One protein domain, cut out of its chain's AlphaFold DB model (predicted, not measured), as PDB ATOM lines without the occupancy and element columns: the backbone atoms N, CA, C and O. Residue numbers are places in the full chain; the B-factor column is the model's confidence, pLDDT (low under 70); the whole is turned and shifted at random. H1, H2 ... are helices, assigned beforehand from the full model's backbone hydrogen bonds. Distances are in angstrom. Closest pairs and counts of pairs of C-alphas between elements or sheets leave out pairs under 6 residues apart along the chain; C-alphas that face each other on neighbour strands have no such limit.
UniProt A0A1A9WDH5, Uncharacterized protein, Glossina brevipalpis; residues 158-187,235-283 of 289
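AT A GLANCE: This is residues 158 to 187 and 235 to 283 of the 289 residues of an uncharacterized protein of Glossina brevipalpis (UniProt A0A1A9WDH5). Two long straight helices lie side by side, nearly parallel in line but running opposite ways, with a narrow space between them; H2 is the longer, and its residues 235 to 248 and 275 to 283 stick out free. The printed part has 79 residues, with two named helices in the order H1, H2 and no named strand: all helix. It is an extended rod, with a radius of gyration of the C-alphas of 19.5 A and spans of 71 by 18 by 10 A.

HOW THE PARTS SIT: Look at H1, residues 158 to 187, and then H2, residues 235 to 283: they are close but not clearly touching. Their closest C-alphas, those of Leu 170 and Leu 260, are 7.9 A apart. They run opposite ways at a shallow tilt of 11 degrees. In both, every O i to N i+4 pair is within hydrogen-bond range.

IN THESE COORDINATES: Find C-alpha 158 at (-11.090, -57.257, -15.388); from there H1 runs 44.1 A to C-alpha 187. H2 runs 71.4 A from C-alpha 235 at (26.712, -20.535, 6.342) to C-alpha 283 at (-34.248, -53.355, -11.190).

THE WHOLE: The C-alphas farthest apart are those of Phe 235 and Phe 283, 71.4 A. Residues 188 to 234 are not printed, and C-alphas 187 and 235 are 17.2 A apart across the cut. Look for pLDDT under 70 at residues 186 to 187, 235 to 237, 245 and 249.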
ATOM      1  N   THR A 158     -11.918 -58.258 -14.698       81.06
ATOM      2  CA  THR A 158     -11.090 -57.257 -15.388       81.06
ATOM      3  C   THR A 158     -10.995 -55.958 -14.584       81.06
ATOM      4  O   THR A 158      -9.908 -55.409 -14.422       81.06
ATOM      5  N   PHE A 159     -12.112 -55.484 -14.025       78.06
ATOM      6  CA  PHE A 159     -12.124 -54.299 -13.166       78.06
ATOM      7  C   PHE A 159     -11.254 -54.491 -11.918       78.06
ATOM      8  O   PHE A 159     -10.435 -53.629 -11.602       78.06
ATOM      9  N   LEU A 160     -11.378 -55.639 -11.244       81.94
ATOM     10  CA  LEU A 160     -10.590 -55.944 -10.051       81.94
ATOM     11  C   LEU A 160      -9.086 -55.977 -10.363       81.94
ATOM     12  O   LEU A 160      -8.299 -55.387  -9.627       81.94
ATOM     13  N   ALA A 161      -8.696 -56.584 -11.490       82.44
ATOM     14  CA  ALA A 161      -7.308 -56.606 -11.945       82.44
ATOM     15  C   ALA A 161      -6.757 -55.189 -12.182       82.44
ATOM     16  O   ALA A 161      -5.665 -54.868 -11.716       82.44
ATOM     17  N   VAL A 162      -7.529 -54.309 -12.830       83.25
ATOM     18  CA  VAL A 162      -7.132 -52.905 -13.040       83.25
ATOM     19  C   VAL A 162      -6.958 -52.177 -11.706       83.25
ATOM     20  O   VAL A 162      -5.961 -51.481 -11.519       83.25
ATOM     21  N   VAL A 163      -7.876 -52.363 -10.754       82.31
ATOM     22  CA  VAL A 163      -7.773 -51.749  -9.421       82.31
ATOM     23  C   VAL A 163      -6.516 -52.226  -8.689       82.31
ATOM     24  O   VAL A 163      -5.789 -51.401  -8.139       82.31
ATOM     25  N   VAL A 164      -6.211 -53.525  -8.726       85.31
ATOM     26  CA  VAL A 164      -5.009 -54.093  -8.091       85.31
ATOM     27  C   VAL A 164      -3.725 -53.546  -8.722       85.31
ATOM     28  O   VAL A 164      -2.792 -53.200  -7.997       85.31
ATOM     29  N   VAL A 165      -3.667 -53.409 -10.050       85.88
ATOM     30  CA  VAL A 165      -2.507 -52.821 -10.744       85.88
ATOM     31  C   VAL A 165      -2.323 -51.353 -10.355       85.88
ATOM     32  O   VAL A 165      -1.206 -50.938 -10.039       85.88
ATOM     33  N   VAL A 166      -3.408 -50.573 -10.311       82.62
ATOM     34  CA  VAL A 166      -3.355 -49.158  -9.914       82.62
ATOM     35  C   VAL A 166      -2.897 -49.010  -8.462       82.62
ATOM     36  O   VAL A 166      -2.040 -48.175  -8.186       82.62
ATOM     37  N   LEU A 167      -3.406 -49.834  -7.542       80.56
ATOM     38  CA  LEU A 167      -3.000 -49.815  -6.133       80.56
ATOM     39  C   LEU A 167      -1.533 -50.216  -5.941       80.56
ATOM     40  O   LEU A 167      -0.830 -49.572  -5.166       80.56
ATOM     41  N   ASN A 168      -1.046 -51.225  -6.670       82.25
ATOM     42  CA  ASN A 168       0.368 -51.605  -6.633       82.25
ATOM     43  C   ASN A 168       1.274 -50.482  -7.141       82.25
ATOM     44  O   ASN A 168       2.274 -50.158  -6.503       82.25
ATOM     45  N   PHE A 169       0.906 -49.838  -8.252       81.62
ATOM     46  CA  PHE A 169       1.658 -48.697  -8.771       81.62
ATOM     47  C   PHE A 169       1.673 -47.528  -7.776       81.62
ATOM     48  O   PHE A 169       2.711 -46.907  -7.553       81.62
ATOM     49  N   LEU A 170       0.537 -47.268  -7.123       81.00
ATOM     50  CA  LEU A 170       0.405 -46.257  -6.075       81.00
ATOM     51  C   LEU A 170       1.332 -46.539  -4.892       81.00
ATOM     52  O   LEU A 170       2.017 -45.643  -4.404       81.00
ATOM     53  N   PHE A 171       1.365 -47.791  -4.448       81.31
ATOM     54  CA  PHE A 171       2.194 -48.230  -3.338       81.31
ATOM     55  C   PHE A 171       3.688 -48.117  -3.666       81.31
ATOM     56  O   PHE A 171       4.444 -47.545  -2.882       81.31
ATOM     57  N   LEU A 172       4.106 -48.563  -4.855       84.69
ATOM     58  CA  LEU A 172       5.483 -48.402  -5.337       84.69
ATOM     59  C   LEU A 172       5.881 -46.929  -5.452       84.69
ATOM     60  O   LEU A 172       7.010 -46.570  -5.123       84.69
ATOM     61  N   PHE A 173       4.960 -46.063  -5.873       82.69
ATOM     62  CA  PHE A 173       5.201 -44.625  -5.934       82.69
ATOM     63  C   PHE A 173       5.418 -44.020  -4.539       82.69
ATOM     64  O   PHE A 173       6.369 -43.262  -4.340       82.69
ATOM     65  N   VAL A 174       4.591 -44.394  -3.557       81.00
ATOM     66  CA  VAL A 174       4.747 -43.952  -2.159       81.00
ATOM     67  C   VAL A 174       6.069 -44.454  -1.567       81.00
ATOM     68  O   VAL A 174       6.805 -43.658  -0.984       81.00
ATOM     69  N   LEU A 175       6.418 -45.728  -1.774       82.06
ATOM     70  CA  LEU A 175       7.706 -46.281  -1.338       82.06
ATOM     71  C   LEU A 175       8.894 -45.594  -2.020       82.06
ATOM     72  O   LEU A 175       9.895 -45.301  -1.368       82.06
ATOM     73  N   GLY A 176       8.789 -45.298  -3.316       84.69
ATOM     74  CA  GLY A 176       9.825 -44.585  -4.061       84.69
ATOM     75  C   GLY A 176      10.098 -43.197  -3.480       84.69
ATOM     76  O   GLY A 176      11.258 -42.833  -3.280       84.69
ATOM     77  N   ILE A 177       9.043 -42.450  -3.140       81.44
ATOM     78  CA  ILE A 177       9.170 -41.145  -2.476       81.44
ATOM     79  C   ILE A 177       9.829 -41.290  -1.099       81.44
ATOM     80  O   ILE A 177      10.714 -40.497  -0.767       81.44
ATOM     81  N   ASP A 178       9.443 -42.292  -0.306       78.50
ATOM     82  CA  ASP A 178      10.005 -42.502   1.032       78.50
ATOM     83  C   ASP A 178      11.503 -42.844   0.990       78.50
ATOM     84  O   ASP A 178      12.306 -42.246   1.710       78.50
ATOM     85  N   ILE A 179      11.921 -43.709   0.058       79.88
ATOM     86  CA  ILE A 179      13.336 -44.064  -0.143       79.88
ATOM     87  C   ILE A 179      14.163 -42.832  -0.533       79.88
ATOM     88  O   ILE A 179      15.260 -42.628  -0.001       79.88
ATOM     89  N   VAL A 180      13.653 -41.993  -1.441       80.19
ATOM     90  CA  VAL A 180      14.336 -40.755  -1.854       80.19
ATOM     91  C   VAL A 180      14.459 -39.787  -0.675       80.19
ATOM     92  O   VAL A 180      15.541 -39.240  -0.443       80.19
ATOM     93  N   ASN A 181      13.401 -39.628   0.122       76.62
ATOM     94  CA  ASN A 181      13.419 -38.775   1.311       76.62
ATOM     95  C   ASN A 181      14.407 -39.284   2.371       76.62
ATOM     96  O   ASN A 181      15.178 -38.494   2.921       76.62
ATOM     97  N   ARG A 182      14.453 -40.599   2.619       73.62
ATOM     98  CA  ARG A 182      15.381 -41.206   3.584       73.62
ATOM     99  C   ARG A 182      16.841 -41.005   3.166       73.62
ATOM    100  O   ARG A 182      17.664 -40.626   4.002       73.62
ATOM    101  N   LYS A 183      17.168 -41.176   1.879       77.12
ATOM    102  CA  LYS A 183      18.529 -40.923   1.366       77.12
ATOM    103  C   LYS A 183      18.949 -39.461   1.523       77.12
ATOM    104  O   LYS A 183      20.088 -39.193   1.905       77.12
ATOM    105  N   LEU A 184      18.034 -38.516   1.297       70.19
ATOM    106  CA  LEU A 184      18.320 -37.095   1.499       70.19
ATOM    107  C   LEU A 184      18.560 -36.730   2.971       70.19
ATOM    108  O   LEU A 184      19.411 -35.886   3.258       70.19
ATOM    109  N   CYS A 185      17.837 -37.355   3.902       72.31
ATOM    110  CA  CYS A 185      18.025 -37.121   5.334       72.31
ATOM    111  C   CYS A 185      19.388 -37.628   5.828       72.31
ATOM    112  O   CYS A 185      20.077 -36.900   6.546       72.31
ATOM    113  N   ASN A 186      19.828 -38.809   5.385       67.62
ATOM    114  CA  ASN A 186      21.108 -39.383   5.818       67.62
ATOM    115  C   ASN A 186      22.330 -38.621   5.279       67.62
ATOM    116  O   ASN A 186      23.318 -38.461   5.996       67.62
ATOM    117  N   ALA A 187      22.257 -38.049   4.074       63.03
ATOM    118  CA  ALA A 187      23.334 -37.208   3.539       63.03
ATOM    119  C   ALA A 187      23.572 -35.925   4.369       63.03
ATOM    120  O   ALA A 187      24.659 -35.345   4.343       63.03
ATOM    121  N   PHE A 235      27.809 -20.216   5.422       56.62
ATOM    122  CA  PHE A 235      26.712 -20.535   6.342       56.62
ATOM    123  C   PHE A 235      25.368 -19.931   5.899       56.62
ATOM    124  O   PHE A 235      24.317 -20.576   5.985       56.62
ATOM    125  N   ASN A 236      25.393 -18.715   5.344       61.06
ATOM    126  CA  ASN A 236      24.189 -18.047   4.847       61.06
ATOM    127  C   ASN A 236      23.650 -18.672   3.552       61.06
ATOM    128  O   ASN A 236      22.432 -18.774   3.380       61.06
ATOM    129  N   ILE A 237      24.530 -19.153   2.670       69.44
ATOM    130  CA  ILE A 237      24.126 -19.852   1.443       69.44
ATOM    131  C   ILE A 237      23.517 -21.220   1.783       69.44
ATOM    132  O   ILE A 237      22.434 -21.534   1.288       69.44
ATOM    133  N   LYS A 238      24.125 -21.987   2.703       72.81
ATOM    134  CA  LYS A 238      23.597 -23.293   3.150       72.81
ATOM    135  C   LYS A 238      22.208 -23.158   3.786       72.81
ATOM    136  O   LYS A 238      21.308 -23.940   3.479       72.81
ATOM    137  N   ARG A 239      21.990 -22.125   4.612       71.88
ATOM    138  CA  ARG A 239      20.687 -21.863   5.249       71.88
ATOM    139  C   ARG A 239      19.612 -21.449   4.240       71.88
ATOM    140  O   ARG A 239      18.478 -21.915   4.344       71.88
ATOM    141  N   ARG A 240      19.955 -20.629   3.240       73.25
ATOM    142  CA  ARG A 240      19.020 -20.251   2.164       73.25
ATOM    143  C   ARG A 240      18.671 -21.439   1.271       73.25
ATOM    144  O   ARG A 240      17.493 -21.643   0.993       73.25
ATOM    145  N   LEU A 241      19.649 -22.266   0.903       71.69
ATOM    146  CA  LEU A 241      19.412 -23.472   0.107       71.69
ATOM    147  C   LEU A 241      18.489 -24.456   0.841       71.69
ATOM    148  O   LEU A 241      17.569 -25.002   0.242       71.69
ATOM    149  N   MET A 242      18.667 -24.612   2.158       73.12
ATOM    150  CA  MET A 242      17.813 -25.475   2.977       73.12
ATOM    151  C   MET A 242      16.361 -24.976   3.045       73.12
ATOM    152  O   MET A 242      15.442 -25.792   3.006       73.12
ATOM    153  N   PHE A 243      16.129 -23.660   3.089       72.12
ATOM    154  CA  PHE A 243      14.778 -23.090   3.025       72.12
ATOM    155  C   PHE A 243      14.106 -23.323   1.668       72.12
ATOM    156  O   PHE A 243      12.933 -23.695   1.626       72.12
ATOM    157  N   PHE A 244      14.847 -23.156   0.567       72.50
ATOM    158  CA  PHE A 244      14.336 -23.466  -0.771       72.50
ATOM    159  C   PHE A 244      13.987 -24.946  -0.907       72.50
ATOM    160  O   PHE A 244      12.902 -25.267  -1.384       72.50
ATOM    161  N   TYR A 245      14.849 -25.838  -0.418       69.56
ATOM    162  CA  TYR A 245      14.623 -27.277  -0.493       69.56
ATOM    163  C   TYR A 245      13.427 -27.722   0.354       69.56
ATOM    164  O   TYR A 245      12.593 -28.487  -0.112       69.56
ATOM    165  N   CYS A 246      13.279 -27.184   1.568       70.94
ATOM    166  CA  CYS A 246      12.148 -27.508   2.437       70.94
ATOM    167  C   CYS A 246      10.815 -27.028   1.831       70.94
ATOM    168  O   CYS A 246       9.817 -27.749   1.846       70.94
ATOM    169  N   ASN A 247      10.803 -25.839   1.213       72.00
ATOM    170  CA  ASN A 247       9.636 -25.329   0.490       72.00
ATOM    171  C   ASN A 247       9.312 -26.172  -0.756       72.00
ATOM    172  O   ASN A 247       8.142 -26.445  -1.022       72.00
ATOM    173  N   TYR A 248      10.336 -26.619  -1.489       70.00
ATOM    174  CA  TYR A 248      10.172 -27.445  -2.684       70.00
ATOM    175  C   TYR A 248       9.690 -28.858  -2.338       70.00
ATOM    176  O   TYR A 248       8.718 -29.316  -2.927       70.00
ATOM    177  N   CYS A 249      10.269 -29.510  -1.324       69.12
ATOM    178  CA  CYS A 249       9.802 -30.802  -0.811       69.12
ATOM    179  C   CYS A 249       8.359 -30.728  -0.302       69.12
ATOM    180  O   CYS A 249       7.568 -31.622  -0.583       69.12
ATOM    181  N   SER A 250       7.985 -29.641   0.380       72.56
ATOM    182  CA  SER A 250       6.610 -29.453   0.861       72.56
ATOM    183  C   SER A 250       5.622 -29.303  -0.299       72.56
ATOM    184  O   SER A 250       4.540 -29.882  -0.276       72.56
ATOM    185  N   LYS A 251       6.000 -28.563  -1.348       74.69
ATOM    186  CA  LYS A 251       5.173 -28.377  -2.548       74.69
ATOM    187  C   LYS A 251       5.100 -29.622  -3.422       74.69
ATOM    188  O   LYS A 251       4.034 -29.905  -3.955       74.69
ATOM    189  N   LEU A 252       6.196 -30.363  -3.554       70.56
ATOM    190  CA  LEU A 252       6.243 -31.598  -4.332       70.56
ATOM    191  C   LEU A 252       5.462 -32.716  -3.630       70.56
ATOM    192  O   LEU A 252       4.707 -33.430  -4.283       70.56
ATOM    193  N   SER A 253       5.561 -32.796  -2.299       79.06
ATOM    194  CA  SER A 253       4.723 -33.668  -1.467       79.06
ATOM    195  C   SER A 253       3.243 -33.309  -1.598       79.06
ATOM    196  O   SER A 253       2.418 -34.180  -1.861       79.06
ATOM    197  N   LEU A 254       2.901 -32.016  -1.527       81.94
ATOM    198  CA  LEU A 254       1.521 -31.565  -1.690       81.94
ATOM    199  C   LEU A 254       0.985 -31.850  -3.098       81.94
ATOM    200  O   LEU A 254      -0.147 -32.297  -3.233       81.94
ATOM    201  N   PHE A 255       1.785 -31.623  -4.141       77.31
ATOM    202  CA  PHE A 255       1.404 -31.922  -5.521       77.31
ATOM    203  C   PHE A 255       1.211 -33.426  -5.740       77.31
ATOM    204  O   PHE A 255       0.216 -33.838  -6.336       77.31
ATOM    205  N   GLY A 256       2.114 -34.247  -5.196       80.00
ATOM    206  CA  GLY A 256       1.993 -35.700  -5.199       80.00
ATOM    207  C   GLY A 256       0.712 -36.147  -4.503       80.00
ATOM    208  O   GLY A 256      -0.104 -36.822  -5.119       80.00
ATOM    209  N   PHE A 257       0.476 -35.682  -3.276       78.19
ATOM    210  CA  PHE A 257      -0.729 -35.991  -2.506       78.19
ATOM    211  C   PHE A 257      -2.011 -35.546  -3.216       78.19
ATOM    212  O   PHE A 257      -2.983 -36.292  -3.257       78.19
ATOM    213  N   CYS A 258      -2.011 -34.360  -3.826       81.81
ATOM    214  CA  CYS A 258      -3.162 -33.842  -4.561       81.81
ATOM    215  C   CYS A 258      -3.471 -34.700  -5.798       81.81
ATOM    216  O   CYS A 258      -4.626 -35.045  -6.039       81.81
ATOM    217  N   THR A 259      -2.438 -35.120  -6.536       81.31
ATOM    218  CA  THR A 259      -2.582 -36.032  -7.685       81.31
ATOM    219  C   THR A 259      -3.114 -37.396  -7.243       81.31
ATOM    220  O   THR A 259      -4.003 -37.958  -7.879       81.31
ATOM    221  N   LEU A 260      -2.613 -37.899  -6.115       80.62
ATOM    222  CA  LEU A 260      -3.001 -39.175  -5.518       80.62
ATOM    223  C   LEU A 260      -4.462 -39.158  -5.046       80.62
ATOM    224  O   LEU A 260      -5.227 -40.077  -5.335       80.62
ATOM    225  N   LEU A 261      -4.874 -38.068  -4.396       84.50
ATOM    226  CA  LEU A 261      -6.251 -37.825  -3.980       84.50
ATOM    227  C   LEU A 261      -7.193 -37.720  -5.186       84.50
ATOM    228  O   LEU A 261      -8.295 -38.260  -5.155       84.50
ATOM    229  N   LEU A 262      -6.757 -37.057  -6.257       86.88
ATOM    230  CA  LEU A 262      -7.540 -36.903  -7.481       86.88
ATOM    231  C   LEU A 262      -7.702 -38.241  -8.217       86.88
ATOM    232  O   LEU A 262      -8.801 -38.553  -8.673       86.88
ATOM    233  N   LEU A 263      -6.651 -39.067  -8.255       83.06
ATOM    234  CA  LEU A 263      -6.710 -40.434  -8.775       83.06
ATOM    235  C   LEU A 263      -7.672 -41.301  -7.952       83.06
ATOM    236  O   LEU A 263      -8.500 -42.014  -8.517       83.06
ATOM    237  N   LEU A 264      -7.606 -41.208  -6.622       83.50
ATOM    238  CA  LEU A 264      -8.501 -41.935  -5.723       83.50
ATOM    239  C   LEU A 264      -9.965 -41.511  -5.919       83.50
ATOM    240  O   LEU A 264     -10.844 -42.363  -6.013       83.50
ATOM    241  N   LEU A 265     -10.229 -40.207  -6.033       87.94
ATOM    242  CA  LEU A 265     -11.563 -39.672  -6.321       87.94
ATOM    243  C   LEU A 265     -12.093 -40.160  -7.672       87.94
ATOM    244  O   LEU A 265     -13.258 -40.547  -7.759       87.94
ATOM    245  N   LEU A 266     -11.250 -40.191  -8.706       86.94
ATOM    246  CA  LEU A 266     -11.610 -40.737 -10.015       86.94
ATOM    247  C   LEU A 266     -11.992 -42.220  -9.907       86.94
ATOM    248  O   LEU A 266     -13.001 -42.643 -10.470       86.94
ATOM    249  N   LEU A 267     -11.224 -42.999  -9.145       84.00
ATOM    250  CA  LEU A 267     -11.448 -44.431  -8.956       84.00
ATOM    251  C   LEU A 267     -12.748 -44.705  -8.180       84.00
ATOM    252  O   LEU A 267     -13.521 -45.583  -8.560       84.00
ATOM    253  N   LEU A 268     -13.054 -43.895  -7.160       86.12
ATOM    254  CA  LEU A 268     -14.335 -43.928  -6.442       86.12
ATOM    255  C   LEU A 268     -15.517 -43.523  -7.331       86.12
ATOM    256  O   LEU A 268     -16.604 -44.091  -7.214       86.12
ATOM    257  N   LEU A 269     -15.324 -42.556  -8.227       92.00
ATOM    258  CA  LEU A 269     -16.353 -42.123  -9.170       92.00
ATOM    259  C   LEU A 269     -16.654 -43.226 -10.193       92.00
ATOM    260  O   LEU A 269     -17.822 -43.535 -10.425       92.00
ATOM    261  N   LEU A 270     -15.622 -43.882 -10.728       85.81
ATOM    262  CA  LEU A 270     -15.770 -45.051 -11.597       85.81
ATOM    263  C   LEU A 270     -16.477 -46.205 -10.878       85.81
ATOM    264  O   LEU A 270     -17.389 -46.807 -11.445       85.81
ATOM    265  N   LEU A 271     -16.123 -46.467  -9.619       85.44
ATOM    266  CA  LEU A 271     -16.789 -47.478  -8.801       85.44
ATOM    267  C   LEU A 271     -18.275 -47.147  -8.591       85.44
ATOM    268  O   LEU A 271     -19.121 -48.025  -8.726       85.44
ATOM    269  N   ASN A 272     -18.618 -45.886  -8.321       91.44
ATOM    270  CA  ASN A 272     -20.013 -45.455  -8.183       91.44
ATOM    271  C   ASN A 272     -20.806 -45.599  -9.486       91.44
ATOM    272  O   ASN A 272     -21.948 -46.065  -9.454       91.44
ATOM    273  N   ILE A 273     -20.217 -45.237 -10.630       91.25
ATOM    274  CA  ILE A 273     -20.840 -45.452 -11.945       91.25
ATOM    275  C   ILE A 273     -21.094 -46.947 -12.151       91.25
ATOM    276  O   ILE A 273     -22.207 -47.339 -12.498       91.25
ATOM    277  N   TYR A 274     -20.096 -47.786 -11.873       87.19
ATOM    278  CA  TYR A 274     -20.205 -49.235 -12.006       87.19
ATOM    279  C   TYR A 274     -21.301 -49.826 -11.102       87.19
ATOM    280  O   TYR A 274     -22.164 -50.573 -11.567       87.19
ATOM    281  N   LEU A 275     -21.353 -49.426  -9.828       87.19
ATOM    282  CA  LEU A 275     -22.400 -49.849  -8.893       87.19
ATOM    283  C   LEU A 275     -23.797 -49.377  -9.320       87.19
ATOM    284  O   LEU A 275     -24.780 -50.092  -9.112       87.19
ATOM    285  N   THR A 276     -23.894 -48.198  -9.934       91.81
ATOM    286  CA  THR A 276     -25.160 -47.677 -10.467       91.81
ATOM    287  C   THR A 276     -25.658 -48.539 -11.627       91.81
ATOM    288  O   THR A 276     -26.824 -48.932 -11.627       91.81
ATOM    289  N   GLN A 277     -24.771 -48.943 -12.542       88.94
ATOM    290  CA  GLN A 277     -25.103 -49.862 -13.642       88.94
ATOM    291  C   GLN A 277     -25.596 -51.227 -13.128       88.94
ATOM    292  O   GLN A 277     -26.595 -51.768 -13.611       88.94
ATOM    293  N   ILE A 278     -24.964 -51.770 -12.081       86.50
ATOM    294  CA  ILE A 278     -25.419 -53.015 -11.436       86.50
ATOM    295  C   ILE A 278     -26.805 -52.841 -10.796       86.50
ATOM    296  O   ILE A 278     -27.646 -53.739 -10.852       86.50
ATOM    297  N   ARG A 279     -27.082 -51.687 -10.182       90.12
ATOM    298  CA  ARG A 279     -28.387 -51.431  -9.558       90.12
ATOM    299  C   ARG A 279     -29.506 -51.348 -10.598       90.12
ATOM    300  O   ARG A 279     -30.578 -51.910 -10.374       90.12
ATOM    301  N   GLU A 280     -29.264 -50.688 -11.729       90.25
ATOM    302  CA  GLU A 280     -30.253 -50.569 -12.806       90.25
ATOM    303  C   GLU A 280     -30.567 -51.911 -13.474       90.25
ATOM    304  O   GLU A 280     -31.729 -52.196 -13.775       90.25
ATOM    305  N   THR A 281     -29.557 -52.763 -13.666       85.62
ATOM    306  CA  THR A 281     -29.752 -54.102 -14.246       85.62
ATOM    307  C   THR A 281     -30.595 -54.996 -13.338       85.62
ATOM    308  O   THR A 281     -31.554 -55.608 -13.818       85.62
ATOM    309  N   LYS A 282     -30.361 -54.978 -12.017       84.25
ATOM    310  CA  LYS A 282     -31.208 -55.700 -11.047       84.25
ATOM    311  C   LYS A 282     -32.658 -55.210 -11.027       84.25
ATOM    312  O   LYS A 282     -33.576 -56.011 -10.876       84.25
ATOM    313  N   PHE A 283     -32.890 -53.909 -11.209       86.00
ATOM    314  CA  PHE A 283     -34.248 -53.355 -11.190       86.00
ATOM    315  C   PHE A 283     -35.078 -53.769 -12.415       86.00
ATOM    316  O   PHE A 283     -36.295 -53.920 -12.312       86.00
TER     317      PHE A 283